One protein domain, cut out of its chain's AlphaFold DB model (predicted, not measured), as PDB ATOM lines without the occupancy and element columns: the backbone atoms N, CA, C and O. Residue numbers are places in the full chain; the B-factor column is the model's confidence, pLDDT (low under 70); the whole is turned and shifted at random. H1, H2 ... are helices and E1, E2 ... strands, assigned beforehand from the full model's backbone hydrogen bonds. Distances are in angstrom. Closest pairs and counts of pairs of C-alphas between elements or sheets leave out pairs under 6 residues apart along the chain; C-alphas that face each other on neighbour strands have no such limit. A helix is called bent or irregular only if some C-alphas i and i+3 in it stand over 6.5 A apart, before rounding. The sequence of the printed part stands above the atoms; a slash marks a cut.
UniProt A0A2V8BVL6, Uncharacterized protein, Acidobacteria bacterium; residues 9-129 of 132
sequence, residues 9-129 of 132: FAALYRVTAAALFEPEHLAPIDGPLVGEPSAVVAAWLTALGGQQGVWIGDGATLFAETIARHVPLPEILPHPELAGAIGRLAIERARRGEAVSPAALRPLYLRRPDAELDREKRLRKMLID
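This is residues 9 to 129 of the 132 residues of an uncharacterized protein of Acidobacteria bacterium (UniProt A0A2V8BVL6). A long, bent hairpin of strands E1 and E2 has helix H1 over one face and, on E1's side, a small unit of the short strands E3 and E4 with helices H2 and H3. Helix H4 lies beside the turn of the hairpin, and from it a long link leads to helix H5, which sticks out alone as an arm. The printed part has 121 residues, with five named helices and four named strands in the order E1 E2 H1 E3 H2 H3 E4 H4 H5; of the two sheets, E1 - E2 is antiparallel and E3 = E4 parallel. The class is mixed, helices and strands. The whole is loose, with a radius of gyration of the C-alphas of 18.5 A, and only just flat, spanning 59 by 45 by 25 A.

E1, residues 9 to 15, begins at C-alpha 9 (7.236, -42.333, -37.027) and is 19.2 A long. E2, residues 26 to 35, is 21.5 A long and bends by 68 degrees at residue 29. H1, residues 37 to 48, is 16.2 A long. E3 is residues 54 to 56, H2 58 to 62, H3 64 to 68 and E4 75 to 77. H4, residues 83 to 95, is 18.7 A long and starts at C-alpha 83 (5.205, -43.815, -55.567). H5, residues 114 to 128, is 21.1 A long and ends at C-alpha 128 (3.878, -26.920, -9.174).

E1 and E2 form a hairpin, antiparallel at 165 degrees, with N 10 and O 33 at 3.0 A and N 14 and O 27 at 2.8 A, within hydrogen-bond range. The closest C-alphas of E1 and H1 are those of Leu 12 and Trp 44, 7.5 A apart. H1 touches H3 with residues 37 to 41 alone, closest at the C-alphas of Ser 38 and Thr 66, 6.1 A. E3, H2, H3 and E4 make a strand-helix-strand unit, two parallel neighbour strands with helices between, and its crossover is right-handed. E3 and E4 stand at 23 degrees, with N 55 and O 75 at 2.9 A. The closest C-alphas of H2 and E4, those of Ala 60 and Ile 76, are 6.5 A apart. E1 and E3 are apart, and so are H4 and H5. In H1, H2, H3, H4 and H5 every O i to N i+4 pair is within hydrogen-bond range.

The two C-alphas farthest apart, those of Arg 95 and Asp 129, are 59.7 A from each other. The printed part has no cut. The link from H4 to H5, 18 residues, is long. Residues 100 to 107 stand free, as do residues 113 to 129, of which 114 to 128 belong to H5. Without these stretches the body has 96 residues and spans 43 by 32 by 23 A. The mean pLDDT of the printed part is 92.3 and that of H5 is 78; no printed residue is under 70.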
ATOM      1  N   PHE A   9       8.419 -41.556 -36.671       97.12
ATOM      2  CA  PHE A   9       7.236 -42.333 -37.027       97.12
ATOM      3  C   PHE A   9       7.702 -43.725 -37.423       97.12
ATOM      4  O   PHE A   9       8.550 -43.857 -38.313       97.12
ATOM      5  N   ALA A  10       7.183 -44.749 -36.766       97.00
ATOM      6  CA  ALA A  10       7.719 -46.097 -36.869       97.00
ATOM      7  C   ALA A  10       6.586 -47.132 -36.855       97.00
ATOM      8  O   ALA A  10       5.501 -46.850 -36.362       97.00
ATOM      9  N   ALA A  11       6.828 -48.300 -37.437       97.31
ATOM     10  CA  ALA A  11       5.979 -49.484 -37.348       97.31
ATOM     11  C   ALA A  11       6.863 -50.717 -37.571       97.31
ATOM     12  O   ALA A  11       7.853 -50.626 -38.306       97.31
ATOM     13  N   LEU A  12       6.507 -51.850 -36.965       97.25
ATOM     14  CA  LEU A  12       7.269 -53.092 -37.068       97.25
ATOM     15  C   LEU A  12       6.440 -54.148 -37.790       97.25
ATOM     16  O   LEU A  12       5.319 -54.453 -37.388       97.25
ATOM     17  N   TYR A  13       7.019 -54.746 -38.828       96.62
ATOM     18  CA  TYR A  13       6.354 -55.756 -39.644       96.62
ATOM     19  C   TYR A  13       7.185 -57.027 -39.738       96.62
ATOM     20  O   TYR A  13       8.415 -56.995 -39.752       96.62
ATOM     21  N   ARG A  14       6.486 -58.149 -39.880       96.12
ATOM     22  CA  ARG A  14       7.032 -59.416 -40.345       96.12
ATOM     23  C   ARG A  14       6.757 -59.548 -41.837       96.12
ATOM     24  O   ARG A  14       5.605 -59.451 -42.254       96.12
ATOM     25  N   VAL A  15       7.798 -59.819 -42.618       95.56
ATOM     26  CA  VAL A  15       7.640 -60.238 -44.018       95.56
ATOM     27  C   VAL A  15       7.108 -61.669 -44.038       95.56
ATOM     28  O   VAL A  15       7.644 -62.540 -43.348       95.56
ATOM     29  N   THR A  16       6.039 -61.907 -44.790       97.31
ATOM     30  CA  THR A  16       5.393 -63.221 -44.908       97.31
ATOM     31  C   THR A  16       5.650 -63.847 -46.282       97.31
ATOM     32  O   THR A  16       6.328 -63.273 -47.132       97.31
ATOM     33  N   ALA A  17       5.104 -65.045 -46.504       97.56
ATOM     34  CA  ALA A  17       5.173 -65.737 -47.789       97.56
ATOM     35  C   ALA A  17       4.114 -65.270 -48.812       97.56
ATOM     36  O   ALA A  17       4.109 -65.778 -49.932       97.56
ATOM     37  N   ALA A  18       3.213 -64.347 -48.447       97.38
ATOM     38  CA  ALA A  18       2.229 -63.800 -49.384       97.38
ATOM     39  C   ALA A  18       2.919 -63.052 -50.536       97.38
ATOM     40  O   ALA A  18       4.073 -62.622 -50.411       97.38
ATOM     41  N   ALA A  19       2.232 -62.910 -51.670       96.12
ATOM     42  CA  ALA A  19       2.848 -62.329 -52.854       96.12
ATOM     43  C   ALA A  19       3.191 -60.846 -52.635       96.12
ATOM     44  O   ALA A  19       2.539 -60.137 -51.868       96.12
ATOM     45  N   LEU A  20       4.225 -60.356 -53.326       94.88
ATOM     46  CA  LEU A  20       4.580 -58.938 -53.269       94.88
ATOM     47  C   LEU A  20       3.361 -58.070 -53.610       94.88
ATOM     48  O   LEU A  20       2.664 -58.323 -54.590       94.88
ATOM     49  N   PHE A  21       3.170 -57.009 -52.825       95.25
ATOM     50  CA  PHE A  21       2.051 -56.062 -52.906       95.25
ATOM     51  C   PHE A  21       0.684 -56.588 -52.443       95.25
ATOM     52  O   PHE A  21      -0.259 -55.798 -52.387       95.25
ATOM     53  N   GLU A  22       0.569 -57.848 -52.024       95.75
ATOM     54  CA  GLU A  22      -0.585 -58.266 -51.228       95.75
ATOM     55  C   GLU A  22      -0.487 -57.663 -49.816       95.75
ATOM     56  O   GLU A  22       0.607 -57.634 -49.242       95.75
ATOM     57  N   PRO A  23      -1.595 -57.176 -49.223       91.62
ATOM     58  CA  PRO A  23      -1.599 -56.647 -47.859       91.62
ATOM     59  C   PRO A  23      -0.979 -57.603 -46.834       91.62
ATOM     60  O   PRO A  23      -0.303 -57.163 -45.908       91.62
ATOM     61  N   GLU A  24      -1.165 -58.908 -47.027       95.38
ATOM     62  CA  GLU A  24      -0.679 -59.957 -46.135       95.38
ATOM     63  C   GLU A  24       0.840 -60.163 -46.212       95.38
ATOM     64  O   GLU A  24       1.406 -60.804 -45.326       95.38
ATOM     65  N   HIS A  25       1.523 -59.607 -47.223       97.12
ATOM     66  CA  HIS A  25       2.983 -59.692 -47.363       97.12
ATOM     67  C   HIS A  25       3.715 -59.067 -46.169       97.12
ATOM     68  O   HIS A  25       4.814 -59.498 -45.821       97.12
ATOM     69  N   LEU A  26       3.093 -58.081 -45.514       95.50
ATOM     70  CA  LEU A  26       3.587 -57.454 -44.293       95.50
ATOM     71  C   LEU A  26       2.564 -57.622 -43.166       95.50
ATOM     72  O   LEU A  26       1.573 -56.900 -43.095       95.50
ATOM     73  N   ALA A  27       2.837 -58.541 -42.242       95.44
ATOM     74  CA  ALA A  27       2.032 -58.706 -41.036       95.44
ATOM     75  C   ALA A  27       2.546 -57.765 -39.928       95.44
ATOM     76  O   ALA A  27       3.727 -57.848 -39.580       95.44
ATOM     77  N   PRO A  28       1.716 -56.869 -39.360       95.38
ATOM     78  CA  PRO A  28       2.162 -55.976 -38.295       95.38
ATOM     79  C   PRO A  28       2.493 -56.772 -37.024       95.38
ATOM     80  O   PRO A  28       1.678 -57.553 -36.540       95.38
ATOM     81  N   ILE A  29       3.694 -56.559 -36.489       95.88
ATOM     82  CA  ILE A  29       4.077 -56.958 -35.126       95.88
ATOM     83  C   ILE A  29       3.726 -55.822 -34.162       95.88
ATOM     84  O   ILE A  29       3.204 -56.072 -33.080       95.88
ATOM     85  N   ASP A  30       3.991 -54.582 -34.578       95.25
ATOM     86  CA  ASP A  30       3.631 -53.369 -33.853       95.25
ATOM     87  C   ASP A  30       3.157 -52.299 -34.843       95.25
ATOM     88  O   ASP A  30       3.725 -52.130 -35.929       95.25
ATOM     89  N   GLY A  31       2.068 -51.621 -34.488       94.19
ATOM     90  CA  GLY A  31       1.376 -50.693 -35.373       94.19
ATOM     91  C   GLY A  31       2.134 -49.380 -35.592       94.19
ATOM     92  O   GLY A  31       3.181 -49.139 -34.989       94.19
ATOM     93  N   PRO A  32       1.602 -48.488 -36.449       96.12
ATOM     94  CA  PRO A  32       2.152 -47.150 -36.605       96.12
ATOM     95  C   PRO A  32       2.142 -46.382 -35.278       96.12
ATOM     96  O   PRO A  32       1.097 -46.236 -34.646       96.12
ATOM     97  N   LEU A  33       3.301 -45.859 -34.887       95.69
ATOM     98  CA  LEU A  33       3.517 -45.105 -33.655       95.69
ATOM     99  C   LEU A  33       4.404 -43.880 -33.891       95.69
ATOM    100  O   LEU A  33       5.045 -43.738 -34.937       95.69
ATOM    101  N   VAL A  34       4.455 -43.003 -32.889       96.50
ATOM    102  CA  VAL A  34       5.451 -41.933 -32.782       96.50
ATOM    103  C   VAL A  34       6.157 -42.028 -31.436       96.50
ATOM    104  O   VAL A  34       5.507 -42.240 -30.413       96.50
ATOM    105  N   GLY A  35       7.476 -41.860 -31.420       95.31
ATOM    106  CA  GLY A  35       8.231 -41.896 -30.172       95.31
ATOM    107  C   GLY A  35       9.706 -41.567 -30.331       95.31
ATOM    108  O   GLY A  35      10.210 -41.402 -31.443       95.31
ATOM    109  N   GLU A  36      10.388 -41.492 -29.192       96.38
ATOM    110  CA  GLU A  36      11.829 -41.276 -29.130       96.38
ATOM    111  C   GLU A  36      12.569 -42.525 -29.665       96.38
ATOM    112  O   GLU A  36      12.204 -43.650 -29.307       96.38
ATOM    113  N   PRO A  37      13.589 -42.365 -30.533       97.25
ATOM    114  CA  PRO A  37      14.258 -43.475 -31.208       97.25
ATOM    115  C   PRO A  37      14.779 -44.575 -30.280       97.25
ATOM    116  O   PRO A  37      14.579 -45.752 -30.575       97.25
ATOM    117  N   SER A  38      15.429 -44.228 -29.166       96.69
ATOM    118  CA  SER A  38      15.970 -45.214 -28.225       96.69
ATOM    119  C   SER A  38      14.863 -46.049 -27.584       96.69
ATOM    120  O   SER A  38      14.998 -47.269 -27.483       96.69
ATOM    121  N   ALA A  39      13.759 -45.414 -27.185       96.44
ATOM    122  CA  ALA A  39      12.601 -46.095 -26.613       96.44
ATOM    123  C   ALA A  39      11.938 -47.051 -27.620       96.44
ATOM    124  O   ALA A  39      11.620 -48.188 -27.267       96.44
ATOM    125  N   VAL A  40      11.781 -46.620 -28.877       96.88
ATOM    126  CA  VAL A  40      11.214 -47.454 -29.951       96.88
ATOM    127  C   VAL A  40      12.099 -48.673 -30.225       96.88
ATOM    128  O   VAL A  40      11.604 -49.798 -30.249       96.88
ATOM    129  N   VAL A  41      13.415 -48.477 -30.370       95.94
ATOM    130  CA  VAL A  41      14.368 -49.573 -30.614       95.94
ATOM    131  C   VAL A  41      14.343 -50.591 -29.469       95.94
ATOM    132  O   VAL A  41      14.254 -51.792 -29.721       95.94
ATOM    133  N   ALA A  42      14.371 -50.130 -28.215       94.50
ATOM    134  CA  ALA A  42      14.343 -51.009 -27.047       94.50
ATOM    135  C   ALA A  42      13.055 -51.852 -26.967       94.50
ATOM    136  O   ALA A  42      13.113 -53.056 -26.695       94.50
ATOM    137  N   ALA A  43      11.897 -51.242 -27.242       94.75
ATOM    138  CA  ALA A  43      10.617 -51.946 -27.267       94.75
ATOM    139  C   ALA A  43      10.596 -53.039 -28.349       94.75
ATOM    140  O   ALA A  43      10.210 -54.181 -28.086       94.75
ATOM    141  N   TRP A  44      11.081 -52.728 -29.550       95.75
ATOM    142  CA  TRP A  44      11.089 -53.679 -30.660       95.75
ATOM    143  C   TRP A  44      12.096 -54.810 -30.501       95.75
ATOM    144  O   TRP A  44      11.795 -55.929 -30.899       95.75
ATOM    145  N   LEU A  45      13.247 -54.579 -29.870       93.31
ATOM    146  CA  LEU A  45      14.181 -55.665 -29.564       93.31
ATOM    147  C   LEU A  45      13.566 -56.729 -28.655       93.31
ATOM    148  O   LEU A  45      13.820 -57.920 -28.837       93.31
ATOM    149  N   THR A  46      12.708 -56.304 -27.728       91.12
ATOM    150  CA  THR A  46      11.937 -57.225 -26.891       91.12
ATOM    151  C   THR A  46      10.926 -58.003 -27.739       91.12
ATOM    152  O   THR A  46      10.854 -59.226 -27.640       91.12
ATOM    153  N   ALA A  47      10.195 -57.318 -28.626       90.81
ATOM    154  CA  ALA A  47       9.208 -57.940 -29.513       90.81
ATOM    155  C   ALA A  47       9.822 -58.909 -30.544       90.81
ATOM    156  O   ALA A  47       9.196 -59.899 -30.916       90.81
ATOM    157  N   LEU A  48      11.050 -58.643 -30.999       90.31
ATOM    158  CA  LEU A  48      11.767 -59.478 -31.965       90.31
ATOM    159  C   LEU A  48      12.319 -60.771 -31.350       90.31
ATOM    160  O   LEU A  48      12.652 -61.690 -32.097       90.31
ATOM    161  N   GLY A  49      12.432 -60.866 -30.021       87.50
ATOM    162  CA  GLY A  49      12.863 -62.095 -29.346       87.50
ATOM    163  C   GLY A  49      14.226 -62.619 -29.820       87.50
ATOM    164  O   GLY A  49      14.417 -63.827 -29.923       87.50
ATOM    165  N   GLY A  50      15.153 -61.719 -30.170       83.62
ATOM    166  CA  GLY A  50      16.483 -62.061 -30.693       83.62
ATOM    167  C   GLY A  50      16.575 -62.223 -32.216       83.62
ATOM    168  O   GLY A  50      17.670 -62.443 -32.730       83.62
ATOM    169  N   GLN A  51      15.471 -62.085 -32.958       86.75
ATOM    170  CA  GLN A  51      15.516 -62.003 -34.421       86.75
ATOM    171  C   GLN A  51      16.133 -60.671 -34.870       86.75
ATOM    172  O   GLN A  51      15.851 -59.617 -34.299       86.75
ATOM    173  N   GLN A  52      16.959 -60.713 -35.915       86.12
ATOM    174  CA  GLN A  52      17.434 -59.505 -36.587       86.12
ATOM    175  C   GLN A  52      16.375 -58.991 -37.566       86.12
ATOM    176  O   GLN A  52      15.580 -59.761 -38.108       86.12
ATOM    177  N   GLY A  53      16.372 -57.680 -37.791       91.88
ATOM    178  CA  GLY A  53      15.481 -57.014 -38.732       91.88
ATOM    179  C   GLY A  53      16.201 -55.900 -39.482       91.88
ATOM    180  O   GLY A  53      17.257 -55.433 -39.052       91.88
ATOM    181  N   VAL A  54      15.603 -55.481 -40.595       96.12
ATOM    182  CA  VAL A  54      16.108 -54.389 -41.433       96.12
ATOM    183  C   VAL A  54      15.428 -53.084 -41.026       96.12
ATOM    184  O   VAL A  54      14.200 -53.008 -40.947       96.12
ATOM    185  N   TRP A  55      16.220 -52.044 -40.781       96.75
ATOM    186  CA  TRP A  55      15.742 -50.722 -40.386       96.75
ATOM    187  C   TRP A  55      15.681 -49.821 -41.619       96.75
ATOM    188  O   TRP A  55      16.710 -49.513 -42.215       96.75
ATOM    189  N   ILE A  56      14.484 -49.392 -42.019       97.38
ATOM    190  CA  ILE A  56      14.281 -48.696 -43.298       97.38
ATOM    191  C   ILE A  56      13.740 -47.281 -43.073       97.38
ATOM    192  O   ILE A  56      12.782 -47.072 -42.325       97.38
ATOM    193  N   GLY A  57      14.318 -46.307 -43.775       96.88
ATOM    194  CA  GLY A  57      13.789 -44.950 -43.900       96.88
ATOM    195  C   GLY A  57      14.721 -43.857 -43.386       96.88
ATOM    196  O   GLY A  57      15.681 -44.113 -42.668       96.88
ATOM    197  N   ASP A  58      14.391 -42.609 -43.711       96.00
ATOM    198  CA  ASP A  58      15.146 -41.411 -43.306       96.00
ATOM    199  C   ASP A  58      15.375 -41.312 -41.787       96.00
ATOM    200  O   ASP A  58      16.474 -40.989 -41.351       96.00
ATOM    201  N   GLY A  59      14.383 -41.666 -40.967       96.62
ATOM    202  CA  GLY A  59      14.529 -41.733 -39.510       96.62
ATOM    203  C   GLY A  59      15.511 -42.821 -39.053       96.62
ATOM    204  O   GLY A  59      16.252 -42.605 -38.099       96.62
ATOM    205  N   ALA A  60      15.563 -43.965 -39.741       97.38
ATOM    206  CA  ALA A  60      16.533 -45.015 -39.428       97.38
ATOM    207  C   ALA A  60      17.961 -44.561 -39.773       97.38
ATOM    208  O   ALA A  60      18.873 -44.760 -38.978       97.38
ATOM    209  N   THR A  61      18.139 -43.879 -40.909       97.75
ATOM    210  CA  THR A  61      19.420 -43.267 -41.292       97.75
ATOM    211  C   THR A  61      19.838 -42.160 -40.318       97.75
ATOM    212  O   THR A  61      20.971 -42.156 -39.846       97.75
ATOM    213  N   LEU A  62      18.924 -41.247 -39.974       97.75
ATOM    214  CA  LEU A  62      19.188 -40.118 -39.076       97.75
ATOM    215  C   LEU A  62      19.591 -40.573 -37.666       97.75
ATOM    216  O   LEU A  62      20.448 -39.956 -37.039       97.75
ATOM    217  N   PHE A  63      18.983 -41.652 -37.170       97.38
ATOM    218  CA  PHE A  63      19.238 -42.193 -35.833       97.38
ATOM    219  C   PHE A  63      20.057 -43.491 -35.852       97.38
ATOM    220  O   PHE A  63      19.990 -44.270 -34.898       97.38
ATOM    221  N   ALA A  64      20.873 -43.709 -36.890       97.62
ATOM    222  CA  ALA A  64      21.666 -44.926 -37.068       97.62
ATOM    223  C   ALA A  64      22.556 -45.254 -35.858       97.62
ATOM    224  O   ALA A  64      22.589 -46.396 -35.405       97.62
ATOM    225  N   GLU A  65      23.206 -44.250 -35.262       97.31
ATOM    226  CA  GLU A  65      24.005 -44.432 -34.041       97.31
ATOM    227  C   GLU A  65      23.161 -44.911 -32.852       97.31
ATOM    228  O   GLU A  65      23.614 -45.711 -32.036       97.31
ATOM    229  N   THR A  66      21.912 -44.447 -32.745       96.88
ATOM    230  CA  THR A  66      21.007 -44.881 -31.672       96.88
ATOM    231  C   THR A  66      20.617 -46.340 -31.849       96.88
ATOM    232  O   THR A  66      20.609 -47.082 -30.868       96.88
ATOM    233  N   ILE A  67      20.362 -46.767 -33.086       96.81
ATOM    234  CA  ILE A  67      20.101 -48.172 -33.415       96.81
ATOM    235  C   ILE A  67      21.346 -49.017 -33.105       96.81
ATOM    236  O   ILE A  67      21.244 -50.004 -32.380       96.81
ATOM    237  N   ALA A  68      22.532 -48.592 -33.553       96.25
ATOM    238  CA  ALA A  68      23.792 -49.317 -33.368       96.25
ATOM    239  C   ALA A  68      24.213 -49.489 -31.896       96.25
ATOM    240  O   ALA A  68      24.913 -50.443 -31.564       96.25
ATOM    241  N   ARG A  69      23.764 -48.608 -30.988       95.69
ATOM    242  CA  ARG A  69      23.959 -48.788 -29.535       95.69
ATOM    243  C   ARG A  69      23.197 -49.980 -28.954       95.69
ATOM    244  O   ARG A  69      23.592 -50.482 -27.907       95.69
ATOM    245  N   HIS A  70      22.112 -50.403 -29.596       92.44
ATOM    246  CA  HIS A  70      21.251 -51.484 -29.111       92.44
ATOM    247  C   HIS A  70      21.356 -52.749 -29.968       92.44
ATOM    248  O   HIS A  70      21.118 -53.849 -29.477       92.44
ATOM    249  N   VAL A  71      21.699 -52.593 -31.246       92.62
ATOM    250  CA  VAL A  71      21.738 -53.667 -32.238       92.62
ATOM    251  C   VAL A  71      23.160 -53.787 -32.775       92.62
ATOM    252  O   VAL A  71      23.624 -52.864 -33.444       92.62
ATOM    253  N   PRO A  72      23.867 -54.899 -32.523       91.00
ATOM    254  CA  PRO A  72      25.158 -55.148 -33.151       91.00
ATOM    255  C   PRO A  72      25.007 -55.243 -34.674       91.00
ATOM    256  O   PRO A  72      24.192 -56.027 -35.152       91.00
ATOM    257  N   LEU A  73      25.809 -54.473 -35.418       91.62
ATOM    258  CA  LEU A  73      25.850 -54.465 -36.892       91.62
ATOM    259  C   LEU A  73      24.451 -54.345 -37.542       91.62
ATOM    260  O   LEU A  73      24.027 -55.257 -38.252       91.62
ATOM    261  N   PRO A  74      23.707 -53.248 -37.303       95.56
ATOM    262  CA  PRO A  74      22.355 -53.118 -37.828       95.56
ATOM    263  C   PRO A  74      22.367 -52.947 -39.349       95.56
ATOM    264  O   PRO A  74      23.127 -52.141 -39.889       95.56
ATOM    265  N   GLU A  75      21.464 -53.643 -40.037       97.12
ATOM    266  CA  GLU A  75      21.181 -53.371 -41.443       97.12
ATOM    267  C   GLU A  75      20.239 -52.167 -41.544       97.12
ATOM    268  O   GLU A  75      19.081 -52.229 -41.124       97.12
ATOM    269  N   ILE A  76      20.752 -51.054 -42.072       97.62
ATOM    270  CA  ILE A  76      20.013 -49.798 -42.207       97.62
ATOM    271  C   ILE A  76      19.962 -49.409 -43.679       97.62
ATOM    272  O   ILE A  76      21.000 -49.234 -44.317       97.62
ATOM    273  N   LEU A  77      18.753 -49.218 -44.199       97.19
ATOM    274  CA  LEU A  77      18.508 -48.796 -45.573       97.19
ATOM    275  C   LEU A  77      17.787 -47.437 -45.593       97.19
ATOM    276  O   LEU A  77      16.925 -47.181 -44.746       97.19
ATOM    277  N   PRO A  78      18.090 -46.551 -46.559       94.56
ATOM    278  CA  PRO A  78      17.299 -45.344 -46.768       94.56
ATOM    279  C   PRO A  78      15.876 -45.702 -47.222       94.56
ATOM    280  O   PRO A  78      15.579 -46.850 -47.561       94.56
ATOM    281  N   HIS A  79      14.971 -44.720 -47.251       87.75
ATOM    282  CA  HIS A  79      13.659 -44.970 -47.847       87.75
ATOM    283  C   HIS A  79      13.814 -45.239 -49.358       87.75
ATOM    284  O   HIS A  79      14.579 -44.539 -50.025       87.75
ATOM    285  N   PRO A  80      13.095 -46.222 -49.924       89.00
ATOM    286  CA  PRO A  80      13.067 -46.419 -51.368       89.00
ATOM    287  C   PRO A  80      12.156 -45.386 -52.049       89.00
ATOM    288  O   PRO A  80      11.460 -44.607 -51.392       89.00
ATOM    289  N   GLU A  81      12.109 -45.419 -53.380       91.81
ATOM    290  CA  GLU A  81      11.095 -44.714 -54.166       91.81
ATOM    291  C   GLU A  81       9.703 -45.314 -53.910       91.81
ATOM    292  O   GLU A  81       9.427 -46.471 -54.244       91.81
ATOM    293  N   LEU A  82       8.807 -44.533 -53.300       93.31
ATOM    294  CA  LEU A  82       7.539 -45.051 -52.772       93.31
ATOM    295  C   LEU A  82       6.388 -45.024 -53.780       93.31
ATOM    296  O   LEU A  82       5.509 -45.882 -53.715       93.31
ATOM    297  N   ALA A  83       6.374 -44.073 -54.719       96.31
ATOM    298  CA  ALA A  83       5.205 -43.815 -55.567       96.31
ATOM    299  C   ALA A  83       4.746 -45.064 -56.343       96.31
ATOM    300  O   ALA A  83       3.569 -45.428 -56.316       96.31
ATOM    301  N   GLY A  84       5.688 -45.775 -56.972       96.38
ATOM    302  CA  GLY A  84       5.386 -47.002 -57.711       96.38
ATOM    303  C   GLY A  84       4.907 -48.150 -56.815       96.38
ATOM    304  O   GLY A  84       4.009 -48.898 -57.199       96.38
ATOM    305  N   ALA A  85       5.470 -48.284 -55.610       94.12
ATOM    306  CA  ALA A  85       5.046 -49.302 -54.648       94.12
ATOM    307  C   ALA A  85       3.632 -49.022 -54.113       94.12
ATOM    308  O   ALA A  85       2.805 -49.931 -54.079       94.12
ATOM    309  N   ILE A  86       3.328 -47.762 -53.785       95.81
ATOM    310  CA  ILE A  86       1.993 -47.321 -53.354       95.81
ATOM    311  C   ILE A  86       0.957 -47.603 -54.447       95.81
ATOM    312  O   ILE A  86      -0.100 -48.154 -54.153       95.81
ATOM    313  N   GLY A  87       1.267 -47.294 -55.711       97.19
ATOM    314  CA  GLY A  87       0.374 -47.589 -56.836       97.19
ATOM    315  C   GLY A  87       0.073 -49.085 -56.981       97.19
ATOM    316  O   GLY A  87      -1.082 -49.465 -57.167       97.19
ATOM    317  N   ARG A  88       1.085 -49.951 -56.834       96.88
ATOM    318  CA  ARG A  88       0.894 -51.411 -56.889       96.88
ATOM    319  C   ARG A  88       0.058 -51.943 -55.725       96.88
ATOM    320  O   ARG A  88      -0.853 -52.728 -55.964       96.88
ATOM    321  N   LEU A  89       0.303 -51.459 -54.504       96.44
ATOM    322  CA  LEU A  89      -0.532 -51.773 -53.338       96.44
ATOM    323  C   LEU A  89      -1.989 -51.333 -53.555       96.44
ATOM    324  O   LEU A  89      -2.918 -52.067 -53.230       96.44
ATOM    325  N   ALA A  90      -2.199 -50.146 -54.130       96.25
ATOM    326  CA  ALA A  90      -3.531 -49.617 -54.400       96.25
ATOM    327  C   ALA A  90      -4.298 -50.451 -55.439       96.25
ATOM    328  O   ALA A  90      -5.487 -50.699 -55.250       96.25
ATOM    329  N   ILE A  91      -3.634 -50.914 -56.508       97.19
ATOM    330  CA  ILE A  91      -4.245 -51.799 -57.513       97.19
ATOM    331  C   ILE A  91      -4.741 -53.091 -56.861       97.19
ATOM    332  O   ILE A  91      -5.865 -53.514 -57.130       97.19
ATOM    333  N   GLU A  92      -3.928 -53.700 -55.999       97.31
ATOM    334  CA  GLU A  92      -4.287 -54.966 -55.362       97.31
ATOM    335  C   GLU A  92      -5.463 -54.805 -54.393       97.31
ATOM    336  O   GLU A  92      -6.444 -55.543 -54.466       97.31
ATOM    337  N   ARG A  93      -5.450 -53.745 -53.581       96.19
ATOM    338  CA  ARG A  93      -6.590 -53.392 -52.719       96.19
ATOM    339  C   ARG A  93      -7.862 -53.089 -53.515       96.19
ATOM    340  O   ARG A  93      -8.946 -53.535 -53.147       96.19
ATOM    341  N   ALA A  94      -7.753 -52.374 -54.635       96.94
ATOM    342  CA  ALA A  94      -8.902 -52.059 -55.481       96.94
ATOM    343  C   ALA A  94      -9.535 -53.317 -56.099       96.94
ATOM    344  O   ALA A  94     -10.760 -53.430 -56.120       96.94
ATOM    345  N   ARG A  95      -8.726 -54.291 -56.541       96.81
ATOM    346  CA  ARG A  95      -9.213 -55.590 -57.051       96.81
ATOM    347  C   ARG A  95      -9.994 -56.383 -56.007       96.81
ATOM    348  O   ARG A  95     -10.919 -57.103 -56.365       96.81
ATOM    349  N   ARG A  96      -9.649 -56.210 -54.731       96.44
ATOM    350  CA  ARG A  96     -10.333 -56.812 -53.577       96.44
ATOM    351  C   ARG A  96     -11.574 -56.030 -53.123       96.44
ATOM    352  O   ARG A  96     -12.222 -56.420 -52.160       96.44
ATOM    353  N   GLY A  97     -11.923 -54.937 -53.807       97.12
ATOM    354  CA  GLY A  97     -13.075 -54.102 -53.461       97.12
ATOM    355  C   GLY A  97     -12.837 -53.158 -52.278       97.12
ATOM    356  O   GLY A  97     -13.793 -52.620 -51.733       97.12
ATOM    357  N   GLU A  98     -11.581 -52.923 -51.885       96.44
ATOM    358  CA  GLU A  98     -11.221 -52.064 -50.742       96.44
ATOM    359  C   GLU A  98     -11.055 -50.580 -51.121       96.44
ATOM    360  O   GLU A  98     -10.650 -49.755 -50.301       96.44
ATOM    361  N   ALA A  99     -11.329 -50.217 -52.376       96.38
ATOM    362  CA  ALA A  99     -11.317 -48.822 -52.798       96.38
ATOM    363  C   ALA A  99     -12.460 -48.048 -52.123       96.38
ATOM    364  O   ALA A  99     -13.585 -48.532 -52.012       96.38
ATOM    365  N   VAL A 100     -12.179 -46.813 -51.706       95.38
ATOM    366  CA  VAL A 100     -13.145 -45.958 -51.007       95.38
ATOM    367  C   VAL A 100     -13.374 -44.649 -51.755       95.38
ATOM    368  O   VAL A 100     -12.525 -44.184 -52.514       95.38
ATOM    369  N   SER A 101     -14.527 -44.023 -51.504       96.81
ATOM    370  CA  SER A 101     -14.771 -42.641 -51.923       96.81
ATOM    371  C   SER A 101     -13.752 -41.696 -51.269       96.81
ATOM    372  O   SER A 101     -13.436 -41.884 -50.090       96.81
ATOM    373  N   PRO A 102     -13.299 -40.630 -51.954       95.06
ATOM    374  CA  PRO A 102     -12.426 -39.620 -51.354       95.06
ATOM    375  C   PRO A 102     -12.960 -39.048 -50.031       95.06
ATOM    376  O   PRO A 102     -12.189 -38.804 -49.108       95.06
ATOM    377  N   ALA A 103     -14.282 -38.895 -49.898       96.12
ATOM    378  CA  ALA A 103     -14.916 -38.379 -48.680       96.12
ATOM    379  C   ALA A 103     -14.844 -39.349 -47.482       96.12
ATOM    380  O   ALA A 103     -15.073 -38.945 -46.342       96.12
ATOM    381  N   ALA A 104     -14.537 -40.625 -47.728       96.12
ATOM    382  CA  ALA A 104     -14.397 -41.647 -46.697       96.12
ATOM    383  C   ALA A 104     -12.963 -41.761 -46.149       96.12
ATOM    384  O   ALA A 104     -12.738 -42.518 -45.205       96.12
ATOM    385  N   LEU A 105     -11.995 -41.016 -46.699       93.81
ATOM    386  CA  LEU A 105     -10.618 -41.024 -46.210       93.81
ATOM    387  C   LEU A 105     -10.547 -40.526 -44.758       93.81
ATOM    388  O   LEU A 105     -11.042 -39.450 -44.414       93.81
ATOM    389  N   ARG A 106      -9.899 -41.318 -43.900       93.31
ATOM    390  CA  ARG A 106      -9.640 -40.990 -42.493       93.31
ATOM    391  C   ARG A 106      -8.131 -40.923 -42.262       93.31
ATOM    392  O   ARG A 106      -7.468 -41.953 -42.365       93.31
ATOM    393  N   PRO A 107      -7.571 -39.739 -41.968       91.69
ATOM    394  CA  PRO A 107      -6.163 -39.630 -41.617       91.69
ATOM    395  C   PRO A 107      -5.863 -40.360 -40.305       91.69
ATOM    396  O   PRO A 107      -6.642 -40.286 -39.354       91.69
ATOM    397  N   LEU A 108      -4.702 -41.010 -40.237       91.00
ATOM    398  CA  LEU A 108      -4.160 -41.558 -38.998       91.00
ATOM    399  C   LEU A 108      -3.230 -40.524 -38.353       91.00
ATOM    400  O   LEU A 108      -2.090 -40.345 -38.780       91.00
ATOM    401  N   TYR A 109      -3.719 -39.830 -37.327       90.69
ATOM    402  CA  TYR A 109      -2.923 -38.869 -36.563       90.69
ATOM    403  C   TYR A 109      -2.198 -39.573 -35.414       90.69
ATOM    404  O   TYR A 109      -2.810 -39.925 -34.411       90.69
ATOM    405  N   LEU A 110      -0.886 -39.776 -35.560       90.00
ATOM    406  CA  LEU A 110      -0.073 -40.482 -34.557       90.00
ATOM    407  C   LEU A 110       0.428 -39.577 -33.429       90.00
ATOM    408  O   LEU A 110       0.577 -40.013 -32.292       90.00
ATOM    409  N   ARG A 111       0.706 -38.308 -33.734       87.25
ATOM    410  CA  ARG A 111       1.194 -37.336 -32.752       87.25
ATOM    411  C   ARG A 111       0.011 -36.621 -32.108       87.25
ATOM    412  O   ARG A 111      -0.859 -36.120 -32.817       87.25
ATOM    413  N   ARG A 112       0.027 -36.514 -30.774       79.12
ATOM    414  CA  ARG A 112      -0.915 -35.646 -30.055       79.12
ATOM    415  C   ARG A 112      -0.766 -34.200 -30.543       79.12
ATOM    416  O   ARG A 112       0.373 -33.755 -30.716       79.12
ATOM    417  N   PRO A 113      -1.867 -33.463 -30.749       78.38
ATOM    418  CA  PRO A 113      -1.797 -32.064 -31.142       78.38
ATOM    419  C   PRO A 113      -0.982 -31.232 -30.149       78.38
ATOM    420  O   PRO A 113      -1.114 -31.377 -28.933       78.38
ATOM    421  N   ASP A 114      -0.194 -30.293 -30.664       73.00
ATOM    422  CA  ASP A 114       0.633 -29.406 -29.836       73.00
ATOM    423  C   ASP A 114      -0.192 -28.605 -28.826       73.00
ATOM    424  O   ASP A 114       0.239 -28.401 -27.693       73.00
ATOM    425  N   ALA A 115      -1.417 -28.228 -29.202       72.69
ATOM    426  CA  ALA A 115      -2.344 -27.516 -28.330       72.69
ATOM    427  C   ALA A 115      -2.661 -28.288 -27.035       72.69
ATOM    428  O   ALA A 115      -2.792 -27.678 -25.972       72.69
ATOM    429  N   GLU A 116      -2.752 -29.620 -27.102       79.12
ATOM    430  CA  GLU A 116      -2.971 -30.463 -25.925       79.12
ATOM    431  C   GLU A 116      -1.708 -30.539 -25.064       79.12
ATOM    432  O   GLU A 116      -1.777 -30.335 -23.851       79.12
ATOM    433  N   LEU A 117      -0.544 -30.730 -25.694       76.06
ATOM    434  CA  LEU A 117       0.751 -30.776 -25.008       76.06
ATOM    435  C   LEU A 117       1.059 -29.464 -24.271       76.06
ATOM    436  O   LEU A 117       1.533 -29.473 -23.134       76.06
ATOM    437  N   ASP A 118       0.764 -28.325 -24.890       79.38
ATOM    438  CA  ASP A 118       0.994 -27.007 -24.300       79.38
ATOM    439  C   ASP A 118      -0.030 -26.662 -23.215       79.38
ATOM    440  O   ASP A 118       0.284 -25.950 -22.254       79.38
ATOM    441  N   ARG A 119      -1.258 -27.182 -23.317       78.12
ATOM    442  CA  ARG A 119      -2.248 -27.102 -22.237       78.12
ATOM    443  C   ARG A 119      -1.802 -27.917 -21.022       78.12
ATOM    444  O   ARG A 119      -1.825 -27.384 -19.915       78.12
ATOM    445  N   GLU A 120      -1.352 -29.155 -21.211       81.06
ATOM    446  CA  GLU A 120      -0.840 -30.007 -20.128       81.06
ATOM    447  C   GLU A 120       0.369 -29.379 -19.429       81.06
ATOM    448  O   GLU A 120       0.411 -29.324 -18.199       81.06
ATOM    449  N   LYS A 121       1.329 -28.833 -20.187       81.38
ATOM    450  CA  LYS A 121       2.483 -28.115 -19.619       81.38
ATOM    451  C   LYS A 121       2.055 -26.925 -18.763       81.38
ATOM    452  O   LYS A 121       2.599 -26.740 -17.675       81.38
ATOM    453  N   ARG A 122       1.079 -26.133 -19.227       80.44
ATOM    454  CA  ARG A 122       0.523 -25.008 -18.455       80.44
ATOM    455  C   ARG A 122      -0.139 -25.482 -17.163       80.44
ATOM    456  O   ARG A 122       0.193 -24.963 -16.104       80.44
ATOM    457  N   LEU A 123      -0.991 -26.504 -17.235       83.50
ATOM    458  CA  LEU A 123      -1.657 -27.080 -16.061       83.50
ATOM    459  C   LEU A 123      -0.650 -27.652 -15.053       83.50
ATOM    460  O   LEU A 123      -0.765 -27.408 -13.857       83.50
ATOM    461  N   ARG A 124       0.388 -28.350 -15.528       81.38
ATOM    462  CA  ARG A 124       1.453 -28.890 -14.673       81.38
ATOM    463  C   ARG A 124       2.288 -27.787 -14.023       81.38
ATOM    464  O   ARG A 124       2.663 -27.926 -12.866       81.38
ATOM    465  N   LYS A 125       2.541 -26.680 -14.730       78.31
ATOM    466  CA  LYS A 125       3.208 -25.499 -14.165       78.31
ATOM    467  C   LYS A 125       2.369 -24.859 -13.052       78.31
ATOM    468  O   LYS A 125       2.924 -24.566 -12.002       78.31
ATOM    469  N   MET A 126       1.054 -24.722 -13.245       73.44
ATOM    470  CA  MET A 126       0.134 -24.191 -12.224       73.44
ATOM    471  C   MET A 126       0.021 -25.104 -10.992       73.44
ATOM    472  O   MET A 126      -0.117 -24.617  -9.878       73.44
ATOM    473  N   LEU A 127       0.124 -26.425 -11.174       75.12
ATOM    474  CA  LEU A 127       0.134 -27.388 -10.065       75.12
ATOM    475  C   LEU A 127       1.432 -27.357  -9.238       75.12
ATOM    476  O   LEU A 127       1.410 -27.745  -8.074       75.12
ATOM    477  N   ILE A 128       2.557 -26.941  -9.829       75.75
ATOM    478  CA  ILE A 128       3.878 -26.920  -9.174       75.75
ATOM    479  C   ILE A 128       4.197 -25.535  -8.580       75.75
ATOM    480  O   ILE A 128       4.891 -25.459  -7.569       75.75
ATOM    481  N   ASP A 129       3.679 -24.450  -9.162       70.62
ATOM    482  CA  ASP A 129       3.804 -23.084  -8.638       70.62
ATOM    483  C   ASP A 129       2.435 -22.374  -8.663       70.62
ATOM    484  O   ASP A 129       2.078 -21.751  -9.668       70.62
TER     485      ASP A 129